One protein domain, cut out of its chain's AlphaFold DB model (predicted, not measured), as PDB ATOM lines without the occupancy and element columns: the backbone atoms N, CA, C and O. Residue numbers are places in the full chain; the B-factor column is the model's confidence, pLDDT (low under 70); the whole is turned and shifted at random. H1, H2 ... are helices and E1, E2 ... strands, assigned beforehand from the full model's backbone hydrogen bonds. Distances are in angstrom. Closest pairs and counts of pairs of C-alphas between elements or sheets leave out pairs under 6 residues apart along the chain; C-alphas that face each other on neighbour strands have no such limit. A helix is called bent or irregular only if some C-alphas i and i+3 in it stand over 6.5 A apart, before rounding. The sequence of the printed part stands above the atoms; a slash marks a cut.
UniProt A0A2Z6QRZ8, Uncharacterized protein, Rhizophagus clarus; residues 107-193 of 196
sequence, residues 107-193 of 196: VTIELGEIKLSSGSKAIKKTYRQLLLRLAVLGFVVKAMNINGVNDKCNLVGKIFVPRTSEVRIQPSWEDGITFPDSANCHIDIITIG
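Overview. This is residues 107 to 193 of the 196 residues of an uncharacterized protein of Rhizophagus clarus (UniProt A0A2Z6QRZ8). A twisted sheet of three parallel strands has one long helix, H1, laid along one face, and its other face is bare; a long loop, residues 163 to 182, runs back beside H1 from the end of E2 to the start of E3. E2 lies in the middle of the sheet, whose order is E1, E2, E3, and the whole printed part, with the loop of residues 163 to 182, is flat, its C-alphas spanning 47 by 26 by 14 A. The printed part has 87 residues, with one named helix and three named strands in the order E1, H1, E2, E3, and its class is mixed, helices and strands. It is only just compact, close to loose, with a radius of gyration of the C-alphas of 14.1 A.

Arrangement. Start in the sheet at its inner strand E2, residues 152 to 162. On one side of it you find the edge strand E1, residues 107 to 114, parallel to it at 17 degrees; N 109 and O 154 are 2.9 A apart and N 158 and O 111 are 2.8 A apart, within hydrogen-bond range. On the other side is the edge strand E3, residues 183 to 192, parallel to E2 at 20 degrees; look at N 157 and O 186, 2.8 A apart, and N 184 and O 153, 3.0 A apart. H1, residues 120 to 147, is on the sheet at a height over the sheet of 8.2 A. It lies over E2 and E3, and only just not over E1, on which 2 of its C-alphas fall. On the local plane its line and that of E2 stand at 16 degrees, along the strands. The closest C-alphas of H1 and E2 are those of Leu 134 and Leu 155, 6.1 A apart; those of H1 and E3 are Gly 138 and Ala 183, 5.3 A apart. E1, H1 and E2 form a strand-helix-strand unit, two parallel neighbour strands with a helix between them in the chain, and its crossover is right-handed. In H1, 22 of 24 O i to N i+4 pairs are within hydrogen-bond range.

Along the chain. Find C-alpha 107 at (-49.617, -38.387, 54.704), where E1 begins; it runs 23.3 A. From C-alpha 120 at (-38.285, -49.677, 28.010) H1 runs 42.0 A; it is irregular, with C-alphas 144 and 147 standing 7.4 A apart. E2 runs 32.2 A, and E3 runs 27.6 A to C-alpha 192 at (-49.995, -56.753, 36.220).

Size, cuts and confidence. The C-alphas farthest apart are those of Asn 147 and Thr 164, 46.9 A. The printed part has no cut. The links E1 to H1 and H1 to E2 are tight; E2 to E3, 20 residues, is long. The mean pLDDT of the printed part is 81.8, and it is under 70 at residues 118, 146 to 152, 164 to 166 and 193.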
ATOM      1  N   VAL A 107     -48.712 -38.466  55.860       70.69
ATOM      2  CA  VAL A 107     -49.617 -38.387  54.704       70.69
ATOM      3  C   VAL A 107     -48.978 -39.116  53.528       70.69
ATOM      4  O   VAL A 107     -47.936 -38.687  53.028       70.69
ATOM      5  N   THR A 108     -49.628 -40.179  53.049       73.69
ATOM      6  CA  THR A 108     -49.225 -40.885  51.824       73.69
ATOM      7  C   THR A 108     -50.128 -40.498  50.660       73.69
ATOM      8  O   THR A 108     -51.347 -40.670  50.719       73.69
ATOM      9  N   ILE A 109     -49.526 -40.002  49.579       75.56
ATOM     10  CA  ILE A 109     -50.217 -39.651  48.337       75.56
ATOM     11  C   ILE A 109     -49.758 -40.590  47.226       75.56
ATOM     12  O   ILE A 109     -48.564 -40.670  46.939       75.56
ATOM     13  N   GLU A 110     -50.711 -41.253  46.567       82.00
ATOM     14  CA  GLU A 110     -50.427 -42.185  45.475       82.00
ATOM     15  C   GLU A 110     -50.887 -41.653  44.111       82.00
ATOM     16  O   GLU A 110     -52.022 -41.189  43.958       82.00
ATOM     17  N   LEU A 111     -50.014 -41.774  43.104       82.62
ATOM     18  CA  LEU A 111     -50.295 -41.474  41.698       82.62
ATOM     19  C   LEU A 111     -50.056 -42.716  40.833       82.62
ATOM     20  O   LEU A 111     -48.920 -43.161  40.690       82.62
ATOM     21  N   GLY A 112     -51.112 -43.263  40.230       79.50
ATOM     22  CA  GLY A 112     -51.027 -44.445  39.367       79.50
ATOM     23  C   GLY A 112     -51.033 -44.114  37.872       79.50
ATOM     24  O   GLY A 112     -51.883 -43.356  37.412       79.50
ATOM     25  N   GLU A 113     -50.149 -44.742  37.094       82.06
ATOM     26  CA  GLU A 113     -50.217 -44.790  35.628       82.06
ATOM     27  C   GLU A 113     -50.233 -46.236  35.119       82.06
ATOM     28  O   GLU A 113     -49.386 -47.048  35.489       82.06
ATOM     29  N   ILE A 114     -51.164 -46.554  34.215       77.88
ATOM     30  CA  ILE A 114     -51.193 -47.847  33.523       77.88
ATOM     31  C   ILE A 114     -50.452 -47.709  32.199       77.88
ATOM     32  O   ILE A 114     -50.801 -46.880  31.354       77.88
ATOM     33  N   LYS A 115     -49.451 -48.562  31.989       80.00
ATOM     34  CA  LYS A 115     -48.742 -48.670  30.723       80.00
ATOM     35  C   LYS A 115     -49.017 -50.018  30.084       80.00
ATOM     36  O   LYS A 115     -48.630 -51.049  30.604       80.00
ATOM     37  N   LEU A 116     -49.621 -49.995  28.900       73.44
ATOM     38  CA  LEU A 116     -49.923 -51.209  28.130       73.44
ATOM     39  C   LEU A 116     -48.726 -51.737  27.320       73.44
ATOM     40  O   LEU A 116     -48.827 -52.760  26.657       73.44
ATOM     41  N   SER A 117     -47.590 -51.037  27.335       72.56
ATOM     42  CA  SER A 117     -46.394 -51.402  26.572       72.56
ATOM     43  C   SER A 117     -45.287 -51.891  27.499       72.56
ATOM     44  O   SER A 117     -44.980 -51.225  28.486       72.56
ATOM     45  N   SER A 118     -44.631 -52.986  27.114       69.12
ATOM     46  CA  SER A 118     -43.401 -53.499  27.736       69.12
ATOM     47  C   SER A 118     -42.128 -52.770  27.274       69.12
ATOM     48  O   SER A 118     -41.021 -53.080  27.711       69.12
ATOM     49  N   GLY A 119     -42.255 -51.784  26.378       78.38
ATOM     50  CA  GLY A 119     -41.115 -51.082  25.801       78.38
ATOM     51  C   GLY A 119     -40.410 -50.178  26.813       78.38
ATOM     52  O   GLY A 119     -40.979 -49.185  27.271       78.38
ATOM     53  N   SER A 120     -39.125 -50.446  27.073       81.19
ATOM     54  CA  SER A 120     -38.285 -49.677  28.010       81.19
ATOM     55  C   SER A 120     -38.334 -48.157  27.776       81.19
ATOM     56  O   SER A 120     -38.474 -47.385  28.722       81.19
ATOM     57  N   LYS A 121     -38.346 -47.694  26.515       84.88
ATOM     58  CA  LYS A 121     -38.475 -46.259  26.179       84.88
ATOM     59  C   LYS A 121     -39.796 -45.652  26.665       84.88
ATOM     60  O   LYS A 121     -39.821 -44.525  27.156       84.88
ATOM     61  N   ALA A 122     -40.897 -46.384  26.506       85.00
ATOM     62  CA  ALA A 122     -42.224 -45.920  26.885       85.00
ATOM     63  C   ALA A 122     -42.390 -45.904  28.411       85.00
ATOM     64  O   ALA A 122     -42.982 -44.966  28.945       85.00
ATOM     65  N   ILE A 123     -41.819 -46.900  29.091       87.12
ATOM     66  CA  ILE A 123     -41.790 -46.997  30.553       87.12
ATOM     67  C   ILE A 123     -40.915 -45.892  31.145       87.12
ATOM     68  O   ILE A 123     -41.385 -45.170  32.014       87.12
ATOM     69  N   LYS A 124     -39.706 -45.663  30.610       89.06
ATOM     70  CA  LYS A 124     -38.836 -44.544  31.008       89.06
ATOM     71  C   LYS A 124     -39.552 -43.198  30.898       89.06
ATOM     72  O   LYS A 124     -39.446 -42.365  31.794       89.06
ATOM     73  N   LYS A 125     -40.282 -42.968  29.801       88.94
ATOM     74  CA  LYS A 125     -41.040 -41.724  29.605       88.94
ATOM     75  C   LYS A 125     -42.109 -41.544  30.685       88.94
ATOM     76  O   LYS A 125     -42.160 -40.482  31.294       88.94
ATOM     77  N   THR A 126     -42.915 -42.576  30.932       89.31
ATOM     78  CA  THR A 126     -43.941 -42.574  31.987       89.31
ATOM     79  C   THR A 126     -43.312 -42.378  33.370       89.31
ATOM     80  O   THR A 126     -43.749 -41.517  34.126       89.31
ATOM     81  N   TYR A 127     -42.212 -43.071  33.661       91.44
ATOM     82  CA  TYR A 127     -41.451 -42.924  34.900       91.44
ATOM     83  C   TYR A 127     -41.002 -41.482  35.139       91.44
ATOM     84  O   TYR A 127     -41.297 -40.901  36.179       91.44
ATOM     85  N   ARG A 128     -40.387 -40.846  34.137       92.75
ATOM     86  CA  ARG A 128     -39.960 -39.444  34.236       92.75
ATOM     87  C   ARG A 128     -41.119 -38.454  34.354       92.75
ATOM     88  O   ARG A 128     -40.986 -37.441  35.036       92.75
ATOM     89  N   GLN A 129     -42.248 -38.724  33.699       90.81
ATOM     90  CA  GLN A 129     -43.458 -37.909  33.847       90.81
ATOM     91  C   GLN A 129     -44.028 -38.007  35.262       90.81
ATOM     92  O   GLN A 129     -44.444 -36.996  35.825       90.81
ATOM     93  N   LEU A 130     -44.003 -39.201  35.849       91.69
ATOM     94  CA  LEU A 130     -44.466 -39.426  37.207       91.69
ATOM     95  C   LEU A 130     -43.532 -38.774  38.233       91.69
ATOM     96  O   LEU A 130     -44.020 -38.060  39.103       91.69
ATOM     97  N   LEU A 131     -42.207 -38.895  38.067       92.62
ATOM     98  CA  LEU A 131     -41.228 -38.183  38.899       92.62
ATOM     99  C   LEU A 131     -41.453 -36.670  38.887       92.62
ATOM    100  O   LEU A 131     -41.448 -36.051  39.945       92.62
ATOM    101  N   LEU A 132     -41.695 -36.076  37.710       93.50
ATOM    102  CA  LEU A 132     -41.998 -34.648  37.594       93.50
ATOM    103  C   LEU A 132     -43.214 -34.264  38.449       93.50
ATOM    104  O   LEU A 132     -43.180 -33.260  39.158       93.50
ATOM    105  N   ARG A 133     -44.288 -35.062  38.402       92.19
ATOM    106  CA  ARG A 133     -45.500 -34.803  39.193       92.19
ATOM    107  C   ARG A 133     -45.233 -34.939  40.688       92.19
ATOM    108  O   ARG A 133     -45.631 -34.053  41.435       92.19
ATOM    109  N   LEU A 134     -44.523 -35.985  41.113       92.00
ATOM    110  CA  LEU A 134     -44.149 -36.175  42.519       92.00
ATOM    111  C   LEU A 134     -43.259 -35.027  43.020       92.00
ATOM    112  O   LEU A 134     -43.507 -34.495  44.096       92.00
ATOM    113  N   ALA A 135     -42.289 -34.573  42.223       92.81
ATOM    114  CA  ALA A 135     -41.431 -33.441  42.567       92.81
ATOM    115  C   ALA A 135     -42.235 -32.146  42.761       92.81
ATOM    116  O   ALA A 135     -42.078 -31.460  43.773       92.81
ATOM    117  N   VAL A 136     -43.140 -31.828  41.824       92.12
ATOM    118  CA  VAL A 136     -44.026 -30.658  41.944       92.12
ATOM    119  C   VAL A 136     -44.891 -30.760  43.199       92.12
ATOM    120  O   VAL A 136     -44.963 -29.793  43.957       92.12
ATOM    121  N   LEU A 137     -45.495 -31.924  43.463       89.25
ATOM    122  CA  LEU A 137     -46.287 -32.152  44.673       89.25
ATOM    123  C   LEU A 137     -45.474 -31.990  45.949       89.25
ATOM    124  O   LEU A 137     -45.950 -31.352  46.882       89.25
ATOM    125  N   GLY A 138     -44.242 -32.494  45.979       89.38
ATOM    126  CA  GLY A 138     -43.357 -32.337  47.125       89.38
ATOM    127  C   GLY A 138     -43.142 -30.868  47.468       89.38
ATOM    128  O   GLY A 138     -43.200 -30.490  48.638       89.38
ATOM    129  N   PHE A 139     -42.930 -30.015  46.461       89.44
ATOM    130  CA  PHE A 139     -42.744 -28.582  46.699       89.44
ATOM    131  C   PHE A 139     -44.040 -27.885  47.112       89.44
ATOM    132  O   PHE A 139     -43.985 -26.967  47.930       89.44
ATOM    133  N   VAL A 140     -45.193 -28.329  46.603       85.88
ATOM    134  CA  VAL A 140     -46.504 -27.844  47.061       85.88
ATOM    135  C   VAL A 140     -46.712 -28.192  48.533       85.88
ATOM    136  O   VAL A 140     -46.995 -27.299  49.325       85.88
ATOM    137  N   VAL A 141     -46.493 -29.447  48.931       81.56
ATOM    138  CA  VAL A 141     -46.616 -29.882  50.331       81.56
ATOM    139  C   VAL A 141     -45.650 -29.112  51.231       81.56
ATOM    140  O   VAL A 141     -46.070 -28.565  52.247       81.56
ATOM    141  N   LYS A 142     -44.382 -28.964  50.820       84.00
ATOM    142  CA  LYS A 142     -43.394 -28.146  51.544       84.00
ATOM    143  C   LYS A 142     -43.878 -26.707  51.756       84.00
ATOM    144  O   LYS A 142     -43.666 -26.147  52.826       84.00
ATOM    145  N   ALA A 143     -44.522 -26.111  50.753       82.00
ATOM    146  CA  ALA A 143     -45.065 -24.760  50.852       82.00
ATOM    147  C   ALA A 143     -46.307 -24.674  51.761       82.00
ATOM    148  O   ALA A 143     -46.520 -23.643  52.393       82.00
ATOM    149  N   MET A 144     -47.116 -25.733  51.855       75.94
ATOM    150  CA  MET A 144     -48.269 -25.779  52.765       75.94
ATOM    151  C   MET A 144     -47.856 -26.016  54.227       75.94
ATOM    152  O   MET A 144     -48.466 -25.448  55.129       75.94
ATOM    153  N   ASN A 145     -46.780 -26.773  54.466       72.25
ATOM    154  CA  ASN A 145     -46.289 -27.111  55.811       72.25
ATOM    155  C   ASN A 145     -45.526 -25.971  56.521       72.25
ATOM    156  O   ASN A 145     -44.973 -26.171  57.601       72.25
ATOM    157  N   ILE A 146     -45.524 -24.749  55.974       57.91
ATOM    158  CA  ILE A 146     -44.850 -23.570  56.558       57.91
ATOM    159  C   ILE A 146     -45.387 -23.216  57.967       57.91
ATOM    160  O   ILE A 146     -44.696 -22.548  58.733       57.91
ATOM    161  N   ASN A 147     -46.562 -23.726  58.359       55.31
ATOM    162  CA  ASN A 147     -47.176 -23.484  59.672       55.31
ATOM    163  C   ASN A 147     -46.794 -24.501  60.773       55.31
ATOM    164  O   ASN A 147     -47.457 -24.554  61.805       55.31
ATOM    165  N   GLY A 148     -45.719 -25.278  60.595       49.84
ATOM    166  CA  GLY A 148     -45.050 -25.965  61.711       49.84
ATOM    167  C   GLY A 148     -45.544 -27.373  62.048       49.84
ATOM    168  O   GLY A 148     -45.110 -27.930  63.054       49.84
ATOM    169  N   VAL A 149     -46.390 -27.978  61.211       54.25
ATOM    170  CA  VAL A 149     -46.679 -29.412  61.319       54.25
ATOM    171  C   VAL A 149     -45.652 -30.154  60.466       54.25
ATOM    172  O   VAL A 149     -45.634 -30.050  59.240       54.25
ATOM    173  N   ASN A 150     -44.719 -30.819  61.141       54.16
ATOM    174  CA  ASN A 150     -43.574 -31.504  60.544       54.16
ATOM    175  C   ASN A 150     -43.986 -32.884  60.000       54.16
ATOM    176  O   ASN A 150     -43.308 -33.884  60.243       54.16
ATOM    177  N   ASP A 151     -45.125 -32.942  59.310       62.03
ATOM    178  CA  ASP A 151     -45.663 -34.188  58.784       62.03
ATOM    179  C   ASP A 151     -44.778 -34.636  57.630       62.03
ATOM    180  O   ASP A 151     -44.614 -33.939  56.619       62.03
ATOM    181  N   LYS A 152     -44.171 -35.810  57.793       66.88
ATOM    182  CA  LYS A 152     -43.431 -36.442  56.711       66.88
ATOM    183  C   LYS A 152     -44.453 -36.839  55.654       66.88
ATOM    184  O   LYS A 152     -45.372 -37.617  55.900       66.88
ATOM    185  N   CYS A 153     -44.307 -36.279  54.458       76.50
ATOM    186  CA  CYS A 153     -45.158 -36.639  53.338       76.50
ATOM    187  C   CYS A 153     -44.461 -37.695  52.483       76.50
ATOM    188  O   CYS A 153     -43.351 -37.476  51.987       76.50
ATOM    189  N   ASN A 154     -45.129 -38.833  52.310       84.12
ATOM    190  CA  ASN A 154     -44.702 -39.895  51.413       84.12
ATOM    191  C   ASN A 154     -45.445 -39.737  50.081       84.12
ATOM    192  O   ASN A 154     -46.673 -39.797  50.022       84.12
ATOM    193  N   LEU A 155     -44.704 -39.530  48.998       87.25
ATOM    194  CA  LEU A 155     -45.239 -39.383  47.648       87.25
ATOM    195  C   LEU A 155     -44.858 -40.616  46.831       87.25
ATOM    196  O   LEU A 155     -43.688 -40.826  46.513       87.25
ATOM    197  N   VAL A 156     -45.851 -41.432  46.487       88.31
ATOM    198  CA  VAL A 156     -45.641 -42.715  45.814       88.31
ATOM    199  C   VAL A 156     -46.232 -42.674  44.411       88.31
ATOM    200  O   VAL A 156     -47.434 -42.512  44.212       88.31
ATOM    201  N   GLY A 157     -45.384 -42.846  43.406       88.62
ATOM    202  CA  GLY A 157     -45.810 -43.134  42.045       88.62
ATOM    203  C   GLY A 157     -45.944 -44.638  41.831       88.62
ATOM    204  O   GLY A 157     -45.103 -45.399  42.286       88.62
ATOM    205  N   LYS A 158     -46.965 -45.087  41.108       88.69
ATOM    206  CA  LYS A 158     -47.143 -46.490  40.723       88.69
ATOM    207  C   LYS A 158     -47.268 -46.593  39.215       88.69
ATOM    208  O   LYS A 158     -48.127 -45.949  38.620       88.69
ATOM    209  N   ILE A 159     -46.433 -47.414  38.592       88.00
ATOM    210  CA  ILE A 159     -46.500 -47.697  37.158       88.00
ATOM    211  C   ILE A 159     -46.880 -49.156  36.984       88.00
ATOM    212  O   ILE A 159     -46.104 -50.048  37.316       88.00
ATOM    213  N   PHE A 160     -48.064 -49.396  36.439       86.19
ATOM    214  CA  PHE A 160     -48.547 -50.740  36.158       86.19
ATOM    215  C   PHE A 160     -48.112 -51.155  34.749       86.19
ATOM    216  O   PHE A 160     -48.474 -50.485  33.781       86.19
ATOM    217  N   VAL A 161     -47.335 -52.234  34.625       85.94
ATOM    218  CA  VAL A 161     -46.798 -52.752  33.347       85.94
ATOM    219  C   VAL A 161     -47.215 -54.208  33.115       85.94
ATOM    220  O   VAL A 161     -47.445 -54.924  34.089       85.94
ATOM    221  N   PRO A 162     -47.280 -54.709  31.866       82.31
ATOM    222  CA  PRO A 162     -47.615 -56.105  31.607       82.31
ATOM    223  C   PRO A 162     -46.539 -57.045  32.166       82.31
ATOM    224  O   PRO A 162     -45.345 -56.741  32.093       82.31
ATOM    225  N   ARG A 163     -46.954 -58.214  32.672       74.75
ATOM    226  CA  ARG A 163     -46.086 -59.229  33.311       74.75
ATOM    227  C   ARG A 163     -44.903 -59.709  32.458       74.75
ATOM    228  O   ARG A 163     -43.934 -60.219  33.000       74.75
ATOM    229  N   THR A 164     -44.959 -59.524  31.144       65.94
ATOM    230  CA  THR A 164     -43.890 -59.873  30.194       65.94
ATOM    231  C   THR A 164     -42.719 -58.882  30.182       65.94
ATOM    232  O   THR A 164     -41.777 -59.059  29.412       65.94
ATOM    233  N   SER A 165     -42.758 -57.834  31.010       64.62
ATOM    234  CA  SER A 165     -41.762 -56.760  31.014       64.62
ATOM    235  C   SER A 165     -40.723 -56.970  32.121       64.62
ATOM    236  O   SER A 165     -41.002 -56.692  33.285       64.62
ATOM    237  N   GLU A 166     -39.499 -57.381  31.778       68.25
ATOM    238  CA  GLU A 166     -38.360 -57.155  32.677       68.25
ATOM    239  C   GLU A 166     -37.998 -55.668  32.643       68.25
ATOM    240  O   GLU A 166     -37.420 -55.166  31.676       68.25
ATOM    241  N   VAL A 167     -38.356 -54.939  33.700       73.06
ATOM    242  CA  VAL A 167     -38.043 -53.514  33.815       73.06
ATOM    243  C   VAL A 167     -36.939 -53.320  34.836       73.06
ATOM    244  O   VAL A 167     -37.124 -53.559  36.024       73.06
ATOM    245  N   ARG A 168     -35.788 -52.830  34.375       78.44
ATOM    246  CA  ARG A 168     -34.716 -52.357  35.253       78.44
ATOM    247  C   ARG A 168     -34.698 -50.838  35.237       78.44
ATOM    248  O   ARG A 168     -34.360 -50.235  34.217       78.44
ATOM    249  N   ILE A 169     -35.074 -50.239  36.363       82.19
ATOM    250  CA  ILE A 169     -34.962 -48.795  36.573       82.19
ATOM    251  C   ILE A 169     -33.479 -48.455  36.635       82.19
ATOM    252  O   ILE A 169     -32.714 -49.115  37.339       82.19
ATOM    253  N   GLN A 170     -33.066 -47.444  35.877       85.44
ATOM    254  CA  GLN A 170     -31.709 -46.926  35.979       85.44
ATOM    255  C   GLN A 170     -31.717 -45.641  36.804       85.44
ATOM    256  O   GLN A 170     -32.570 -44.794  36.540       85.44
ATOM    257  N   PRO A 171     -30.748 -45.441  37.718       85.81
ATOM    258  CA  PRO A 171     -30.639 -44.201  38.492       85.81
ATOM    259  C   PRO A 171     -30.626 -42.942  37.611       85.81
ATOM    260  O   PRO A 171     -31.249 -41.939  37.934       85.81
ATOM    261  N   SER A 172     -30.032 -43.039  36.416       88.81
ATOM    262  CA  SER A 172     -29.989 -41.954  35.422       88.81
ATOM    263  C   SER A 172     -31.363 -41.480  34.923       88.81
ATOM    264  O   SER A 172     -31.473 -40.483  34.208       88.81
ATOM    265  N   TRP A 173     -32.443 -42.202  35.233       90.00
ATOM    266  CA  TRP A 173     -33.797 -41.775  34.894       90.00
ATOM    267  C   TRP A 173     -34.291 -40.651  35.803       90.00
ATOM    268  O   TRP A 173     -35.172 -39.910  35.369       90.00
ATOM    269  N   GLU A 174     -33.705 -40.482  36.986       91.94
ATOM    270  CA  GLU A 174     -33.995 -39.392  37.925       91.94
ATOM    271  C   GLU A 174     -33.184 -38.122  37.627       91.94
ATOM    272  O   GLU A 174     -33.558 -37.037  38.072       91.94
ATOM    273  N   ASP A 175     -32.125 -38.228  36.812       93.88
ATOM    274  CA  ASP A 175     -31.232 -37.113  36.496       93.88
ATOM    275  C   ASP A 175     -32.002 -35.856  36.069       93.88
ATOM    276  O   ASP A 175     -32.902 -35.885  35.207       93.88
ATOM    277  N   GLY A 176     -31.580 -34.731  36.651       93.06
ATOM    278  CA  GLY A 176     -32.110 -33.402  36.369       93.06
ATOM    279  C   GLY A 176     -33.454 -33.096  37.026       93.06
ATOM    280  O   GLY A 176     -34.034 -32.068  36.691       93.06
ATOM    281  N   ILE A 177     -33.961 -33.947  37.923       94.19
ATOM    282  CA  ILE A 177     -35.182 -33.687  38.693       94.19
ATOM    283  C   ILE A 177     -34.802 -33.344  40.134       94.19
ATOM    284  O   ILE A 177     -34.066 -34.072  40.790       94.19
ATOM    285  N   THR A 178     -35.300 -32.211  40.620       93.50
ATOM    286  CA  THR A 178     -35.069 -31.731  41.985       93.50
ATOM    287  C   THR A 178     -36.259 -32.088  42.865       93.50
ATOM    288  O   THR A 178     -37.396 -31.774  42.514       93.50
ATOM    289  N   PHE A 179     -35.992 -32.672  44.032       90.88
ATOM    290  CA  PHE A 179     -36.989 -32.976  45.060       90.88
ATOM    291  C   PHE A 179     -36.758 -32.116  46.310       90.88
ATOM    292  O   PHE A 179     -35.624 -31.713  46.571       90.88
ATOM    293  N   PRO A 180     -37.805 -31.796  47.087       88.81
ATOM    294  CA  PRO A 180     -37.635 -31.152  48.381       88.81
ATOM    295  C   PRO A 180     -37.246 -32.163  49.462       88.81
ATOM    296  O   PRO A 180     -37.849 -33.226  49.553       88.81
ATOM    297  N   ASP A 181     -36.349 -31.766  50.366       83.12
ATOM    298  CA  ASP A 181     -35.863 -32.616  51.473       83.12
ATOM    299  C   ASP A 181     -36.965 -33.105  52.431       83.12
ATOM    300  O   ASP A 181     -36.783 -34.068  53.169       83.12
ATOM    301  N   SER A 182     -38.114 -32.426  52.442       76.50
ATOM    302  CA  SER A 182     -39.259 -32.738  53.301       76.50
ATOM    303  C   SER A 182     -40.214 -33.783  52.712       76.50
ATOM    304  O   SER A 182     -41.172 -34.155  53.385       76.50
ATOM    305  N   ALA A 183     -40.014 -34.218  51.464       79.69
ATOM    306  CA  ALA A 183     -40.880 -35.187  50.797       79.69
ATOM    307  C   ALA A 183     -40.100 -36.458  50.456       79.69
ATOM    308  O   ALA A 183     -39.145 -36.426  49.681       79.69
ATOM    309  N   ASN A 184     -40.548 -37.593  50.988       84.94
ATOM    310  CA  ASN A 184     -40.015 -38.892  50.602       84.94
ATOM    311  C   ASN A 184     -40.721 -39.356  49.324       84.94
ATOM    312  O   ASN A 184     -41.906 -39.688  49.356       84.94
ATOM    313  N   CYS A 185     -40.014 -39.328  48.194       86.81
ATOM    314  CA  CYS A 185     -40.574 -39.656  46.886       86.81
ATOM    315  C   CYS A 185     -40.073 -41.021  46.412       86.81
ATOM    316  O   CYS A 185     -38.869 -41.263  46.378       86.81
ATOM    317  N   HIS A 186     -40.988 -41.891  45.993       88.25
ATOM    318  CA  HIS A 186     -40.660 -43.208  45.453       88.25
ATOM    319  C   HIS A 186     -41.556 -43.557  44.260       88.25
ATOM    320  O   HIS A 186     -42.682 -43.073  44.166       88.25
ATOM    321  N   ILE A 187     -41.070 -44.407  43.351       88.81
ATOM    322  CA  ILE A 187     -41.880 -44.981  42.275       88.81
ATOM    323  C   ILE A 187     -41.783 -46.505  42.291       88.81
ATOM    324  O   ILE A 187     -40.717 -47.063  42.034       88.81
ATOM    325  N   ASP A 188     -42.935 -47.147  42.454       87.81
ATOM    326  CA  ASP A 188     -43.126 -48.580  42.286       87.81
ATOM    327  C   ASP A 188     -43.410 -48.922  40.819       87.81
ATOM    328  O   ASP A 188     -44.254 -48.303  40.160       87.81
ATOM    329  N   ILE A 189     -42.770 -49.978  40.317       85.88
ATOM    330  CA  ILE A 189     -43.162 -50.624  39.060       85.88
ATOM    331  C   ILE A 189     -43.850 -51.939  39.397       85.88
ATOM    332  O   ILE A 189     -43.240 -52.861  39.931       85.88
ATOM    333  N   ILE A 190     -45.137 -52.017  39.074       86.00
ATOM    334  CA  ILE A 190     -46.009 -53.126  39.436       86.00
ATOM    335  C   ILE A 190     -46.338 -53.906  38.169       86.00
ATOM    336  O   ILE A 190     -46.992 -53.401  37.257       86.00
ATOM    337  N   THR A 191     -45.910 -55.162  38.101       84.69
ATOM    338  CA  THR A 191     -46.308 -56.051  37.008       84.69
ATOM    339  C   THR A 191     -47.743 -56.527  37.216       84.69
ATOM    340  O   THR A 191     -48.036 -57.182  38.216       84.69
ATOM    341  N   ILE A 192     -48.622 -56.250  36.258       81.19
ATOM    342  CA  ILE A 192     -49.995 -56.753  36.220       81.19
ATOM    343  C   ILE A 192     -50.118 -57.848  35.156       81.19
ATOM    344  O   ILE A 192     -49.571 -57.746  34.056       81.19
ATOM    345  N   GLY A 193     -50.793 -58.939  35.509       64.81
ATOM    346  CA  GLY A 193     -51.155 -59.988  34.560       64.81
ATOM    347  C   GLY A 193     -52.455 -59.627  33.856       64.81
ATOM    348  O   GLY A 193     -53.387 -59.153  34.507       64.81
TER     349      GLY A 193